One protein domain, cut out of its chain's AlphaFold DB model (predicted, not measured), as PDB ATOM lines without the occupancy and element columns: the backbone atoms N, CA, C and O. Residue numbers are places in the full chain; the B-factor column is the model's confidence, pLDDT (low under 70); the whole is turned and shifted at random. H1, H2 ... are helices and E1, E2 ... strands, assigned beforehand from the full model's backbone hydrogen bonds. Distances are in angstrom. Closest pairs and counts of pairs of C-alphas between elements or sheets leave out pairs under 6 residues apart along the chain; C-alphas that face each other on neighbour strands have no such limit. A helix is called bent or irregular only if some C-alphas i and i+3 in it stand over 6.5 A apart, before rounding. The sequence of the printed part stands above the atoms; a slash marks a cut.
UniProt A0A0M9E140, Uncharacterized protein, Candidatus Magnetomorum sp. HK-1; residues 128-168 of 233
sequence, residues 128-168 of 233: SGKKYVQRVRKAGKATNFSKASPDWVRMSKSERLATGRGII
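What this domain is: This is residues 128 to 168 of the 233 residues of an uncharacterized protein of Candidatus Magnetomorum sp. HK-1 (UniProt A0A0M9E140). An elongated shape has a two-stranded hairpin, E1 and E2, at one end and two short helices, H1 and H2, at the other. The hairpin's loop, residues 137 to 143, makes one tip of the long axis and H2 lies at the other. The printed part has 41 residues with two named strands and two named helices, in the order E1, E2, H1, H2; the sheet's order is E1 - E2, antiparallel, and the class is mixed, helices and strands. The whole is only just loose, close to extended, with a radius of gyration of the C-alphas of 13.5 A and spans of 39 by 21 by 16 A.

Where its parts are: E1, residues 132 to 136, measures 12.2 A and begins at C-alpha 132 (240.987, 320.562, 466.268). E2, residues 144 to 148, measures 12.5 A. H1, residues 151 to 154, measures 6.1 A; it is neither bent nor irregular, but only just. H2, residues 157 to 163, measures 10.1 A and ends at C-alpha 163 (259.101, 327.876, 462.916).

How they stand to each other: E1 and E2 form a hairpin, antiparallel at 141 degrees between their directions. N 134 and O 146 are within hydrogen-bond range at 2.8 A, as are N 148 and O 132 at 2.9 A. The C-alphas of Val 133 and Lys 147, which face each other, are 4.6 A apart. H1 and H2 are close but not clearly touching; their closest C-alphas, those of Trp 152 and Arg 160, are 6.7 A apart. E1 is apart from both helices, and E2 is apart from H2. In H2 every O i to N i+4 pair is within hydrogen-bond range; H1 is too short for such a pair.

The domain as a whole: The two C-alphas farthest apart, those of Gly 140 and Ser 158, are 38.8 A from each other. The printed part has no cut and no long link. Mean pLDDT of the printed part is 80.4, and residues 136 to 144 are under 70.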
ATOM      1  N   SER A 128     247.869 317.416 473.912       82.12
ATOM      2  CA  SER A 128     246.729 317.121 474.785       82.12
ATOM      3  C   SER A 128     245.880 315.962 474.257       82.12
ATOM      4  O   SER A 128     244.831 315.666 474.827       82.12
ATOM      5  N   GLY A 129     246.264 315.363 473.122       80.69
ATOM      6  CA  GLY A 129     245.478 314.366 472.395       80.69
ATOM      7  C   GLY A 129     244.227 314.941 471.720       80.69
ATOM      8  O   GLY A 129     243.504 314.223 471.022       80.69
ATOM      9  N   LYS A 130     243.944 316.238 471.897       80.81
ATOM     10  CA  LYS A 130     242.774 316.904 471.322       80.81
ATOM     11  C   LYS A 130     243.042 317.284 469.870       80.81
ATOM     12  O   LYS A 130     243.942 318.062 469.564       80.81
ATOM     13  N   LYS A 131     242.203 316.771 468.974       82.94
ATOM     14  CA  LYS A 131     242.177 317.172 467.563       82.94
ATOM     15  C   LYS A 131     241.323 318.424 467.399       82.94
ATOM     16  O   LYS A 131     240.217 318.477 467.938       82.94
ATOM     17  N   TYR A 132     241.793 319.397 466.628       77.19
ATOM     18  CA  TYR A 132     240.987 320.562 466.268       77.19
ATOM     19  C   TYR A 132     240.206 320.312 464.984       77.19
ATOM     20  O   TYR A 132     240.599 319.523 464.122       77.19
ATOM     21  N   VAL A 133     239.072 320.997 464.863       76.69
ATOM     22  CA  VAL A 133     238.247 320.957 463.661       76.69
ATOM     23  C   VAL A 133     238.846 321.911 462.636       76.69
ATOM     24  O   VAL A 133     238.862 323.122 462.832       76.69
ATOM     25  N   GLN A 134     239.338 321.362 461.534       75.50
ATOM     26  CA  GLN A 134     239.828 322.125 460.400       75.50
ATOM     27  C   GLN A 134     238.767 322.151 459.300       75.50
ATOM     28  O   GLN A 134     238.195 321.120 458.934       75.50
ATOM     29  N   ARG A 135     238.510 323.346 458.762       71.50
ATOM     30  CA  ARG A 135     237.649 323.538 457.596       71.50
ATOM     31  C   ARG A 135     238.427 323.143 456.341       71.50
ATOM     32  O   ARG A 135     239.410 323.797 456.001       71.50
ATOM     33  N   VAL A 136     237.977 322.111 455.638       69.69
ATOM     34  CA  VAL A 136     238.585 321.667 454.378       69.69
ATOM     35  C   VAL A 136     237.718 322.167 453.226       69.69
ATOM     36  O   VAL A 136     236.580 321.727 453.053       69.69
ATOM     37  N   ARG A 137     238.242 323.111 452.436       59.09
ATOM     38  CA  ARG A 137     237.616 323.533 451.176       59.09
ATOM     39  C   ARG A 137     238.146 322.648 450.050       59.09
ATOM     40  O   ARG A 137     239.309 322.759 449.683       59.09
ATOM     41  N   LYS A 138     237.299 321.772 449.503       61.44
ATOM     42  CA  LYS A 138     237.543 321.137 448.198       61.44
ATOM     43  C   LYS A 138     236.863 321.984 447.124       61.44
ATOM     44  O   LYS A 138     235.699 322.343 447.292       61.44
ATOM     45  N   ALA A 139     237.583 322.305 446.050       56.78
ATOM     46  CA  ALA A 139     237.020 323.026 444.911       56.78
ATOM     47  C   ALA A 139     235.754 322.302 444.406       56.78
ATOM     48  O   ALA A 139     235.784 321.093 444.176       56.78
ATOM     49  N   GLY A 140     234.634 323.027 444.322       61.28
ATOM     50  CA  GLY A 140     233.350 322.506 443.837       61.28
ATOM     51  C   GLY A 140     232.525 321.647 444.811       61.28
ATOM     52  O   GLY A 140     231.537 321.064 444.372       61.28
ATOM     53  N   LYS A 141     232.874 321.533 446.106       58.00
ATOM     54  CA  LYS A 141     232.079 320.763 447.094       58.00
ATOM     55  C   LYS A 141     231.774 321.541 448.378       58.00
ATOM     56  O   LYS A 141     232.496 322.467 448.749       58.00
ATOM     57  N   ALA A 142     230.701 321.125 449.061       61.59
ATOM     58  CA  ALA A 142     230.293 321.633 450.368       61.59
ATOM     59  C   ALA A 142     231.456 321.616 451.376       61.59
ATOM     60  O   ALA A 142     232.359 320.777 451.320       61.59
ATOM     61  N   THR A 143     231.438 322.577 452.297       65.19
ATOM     62  CA  THR A 143     232.460 322.701 453.338       65.19
ATOM     63  C   THR A 143     232.460 321.452 454.222       65.19
ATOM     64  O   THR A 143     231.497 321.232 454.946       65.19
ATOM     65  N   ASN A 144     233.555 320.689 454.217       64.38
ATOM     66  CA  ASN A 144     233.725 319.550 455.116       64.38
ATOM     67  C   ASN A 144     234.579 319.944 456.324       64.38
ATOM     68  O   ASN A 144     235.543 320.707 456.205       64.38
ATOM     69  N   PHE A 145     234.238 319.399 457.487       74.56
ATOM     70  CA  PHE A 145     234.982 319.576 458.728       74.56
ATOM     71  C   PHE A 145     235.744 318.286 459.041       74.56
ATOM     72  O   PHE A 145     235.136 317.226 459.167       74.56
ATOM     73  N   SER A 146     237.071 318.359 459.167       78.62
ATOM     74  CA  SER A 146     237.907 317.214 459.556       78.62
ATOM     75  C   SER A 146     238.614 317.489 460.875       78.62
ATOM     76  O   SER A 146     239.091 318.598 461.101       78.62
ATOM     77  N   LYS A 147     238.733 316.476 461.734       83.00
ATOM     78  CA  LYS A 147     239.527 316.566 462.964       83.00
ATOM     79  C   LYS A 147     240.995 316.268 462.653       83.00
ATOM     80  O   LYS A 147     241.306 315.146 462.259       83.00
ATOM     81  N   ALA A 148     241.885 317.232 462.869       82.25
ATOM     82  CA  ALA A 148     243.324 317.073 462.678       82.25
ATOM     83  C   ALA A 148     244.079 317.300 463.995       82.25
ATOM     84  O   ALA A 148     243.683 318.129 464.817       82.25
ATOM     85  N   SER A 149     245.150 316.535 464.206       85.75
ATOM     86  CA  SER A 149     246.116 316.830 465.267       85.75
ATOM     87  C   SER A 149     246.951 318.051 464.873       85.75
ATOM     88  O   SER A 149     247.165 318.257 463.674       85.75
ATOM     89  N   PRO A 150     247.458 318.826 465.845       88.31
ATOM     90  CA  PRO A 150     248.400 319.889 465.547       88.31
ATOM     91  C   PRO A 150     249.635 319.387 464.811       88.31
ATOM     92  O   PRO A 150     250.222 318.368 465.170       88.31
ATOM     93  N   ASP A 151     250.024 320.127 463.780       88.56
ATOM     94  CA  ASP A 151     251.202 319.867 462.955       88.56
ATOM     95  C   ASP A 151     252.487 319.792 463.794       88.56
ATOM     96  O   ASP A 151     253.300 318.885 463.614       88.56
ATOM     97  N   TRP A 152     252.617 320.677 464.785       89.75
ATOM     98  CA  TRP A 152     253.765 320.732 465.690       89.75
ATOM     99  C   TRP A 152     253.951 319.499 466.577       89.75
ATOM    100  O   TRP A 152     255.026 319.346 467.151       89.75
ATOM    101  N   VAL A 153     252.955 318.611 466.698       88.62
ATOM    102  CA  VAL A 153     253.091 317.357 467.466       88.62
ATOM    103  C   VAL A 153     254.145 316.441 466.841       88.62
ATOM    104  O   VAL A 153     254.812 315.696 467.551       88.62
ATOM    105  N   ARG A 154     254.318 316.508 465.517       90.19
ATOM    106  CA  ARG A 154     255.289 315.691 464.774       90.19
ATOM    107  C   ARG A 154     256.635 316.386 464.568       90.19
ATOM    108  O   ARG A 154     257.541 315.771 464.024       90.19
ATOM    109  N   MET A 155     256.746 317.654 464.961       92.38
ATOM    110  CA  MET A 155     257.961 318.443 464.785       92.38
ATOM    111  C   MET A 155     258.929 318.206 465.943       92.38
ATOM    112  O   MET A 155     258.537 318.157 467.114       92.38
ATOM    113  N   SER A 156     260.214 318.137 465.618       89.88
ATOM    114  CA  SER A 156     261.302 318.160 466.590       89.88
ATOM    115  C   SER A 156     261.376 319.502 467.332       89.88
ATOM    116  O   SER A 156     260.809 320.521 466.926       89.88
ATOM    117  N   LYS A 157     262.113 319.528 468.448       84.75
ATOM    118  CA  LYS A 157     262.322 320.746 469.245       84.75
ATOM    119  C   LYS A 157     262.961 321.872 468.421       84.75
ATOM    120  O   LYS A 157     262.515 323.013 468.511       84.75
ATOM    121  N   SER A 158     263.976 321.549 467.619       86.50
ATOM    122  CA  SER A 158     264.680 322.505 466.756       86.50
ATOM    123  C   SER A 158     263.762 323.077 465.676       86.50
ATOM    124  O   SER A 158     263.736 324.290 465.489       86.50
ATOM    125  N   GLU A 159     262.942 322.247 465.029       92.00
ATOM    126  CA  GLU A 159     261.968 322.706 464.028       92.00
ATOM    127  C   GLU A 159     260.904 323.621 464.637       92.00
ATOM    128  O   GLU A 159     260.546 324.647 464.058       92.00
ATOM    129  N   ARG A 160     260.415 323.292 465.837       92.19
ATOM    130  CA  ARG A 160     259.462 324.146 466.560       92.19
ATOM    131  C   ARG A 160     260.082 325.490 466.916       92.19
ATOM    132  O   ARG A 160     259.417 326.507 466.747       92.19
ATOM    133  N   LEU A 161     261.344 325.508 467.354       87.94
ATOM    134  CA  LEU A 161     262.102 326.742 467.608       87.94
ATOM    135  C   LEU A 161     262.260 327.584 466.344       87.94
ATOM    136  O   LEU A 161     261.978 328.778 466.385       87.94
ATOM    137  N   ALA A 162     262.632 326.960 465.227       90.62
ATOM    138  CA  ALA A 162     262.822 327.647 463.954       90.62
ATOM    139  C   ALA A 162     261.512 328.224 463.387       90.62
ATOM    140  O   ALA A 162     261.495 329.332 462.863       90.62
ATOM    141  N   THR A 163     260.400 327.491 463.504       93.50
ATOM    142  CA  THR A 163     259.101 327.876 462.916       93.50
ATOM    143  C   THR A 163     258.188 328.655 463.865       93.50
ATOM    144  O   THR A 163     257.176 329.207 463.433       93.50
ATOM    145  N   GLY A 164     258.477 328.655 465.169       90.69
ATOM    146  CA  GLY A 164     257.583 329.177 466.207       90.69
ATOM    147  C   GLY A 164     256.360 328.294 466.500       90.69
ATOM    148  O   GLY A 164     255.517 328.662 467.321       90.69
ATOM    149  N   ARG A 165     256.216 327.135 465.843       90.69
ATOM    150  CA  ARG A 165     255.014 326.298 465.944       90.69
ATOM    151  C   ARG A 165     254.955 325.551 467.277       90.69
ATOM    152  O   ARG A 165     255.895 324.885 467.709       90.69
ATOM    153  N   GLY A 166     253.806 325.656 467.947       89.50
ATOM    154  CA  GLY A 166     253.600 325.065 469.267       89.50
ATOM    155  C   GLY A 166     254.493 325.678 470.351       89.50
ATOM    156  O   GLY A 166     254.745 325.016 471.355       89.50
ATOM    157  N   ILE A 167     255.007 326.893 470.160       91.44
ATOM    158  CA  ILE A 167     255.789 327.603 471.173       91.44
ATOM    159  C   ILE A 167     254.887 328.552 471.954       91.44
ATOM    160  O   ILE A 167     254.133 329.331 471.379       91.44
ATOM    161  N   ILE A 168     255.008 328.504 473.274       89.00
ATOM    162  CA  ILE A 168     254.412 329.448 474.209       89.00
ATOM    163  C   ILE A 168     255.538 330.373 474.667       89.00
ATOM    164  O   ILE A 168     256.530 329.907 475.229       89.00
TER     165      ILE A 168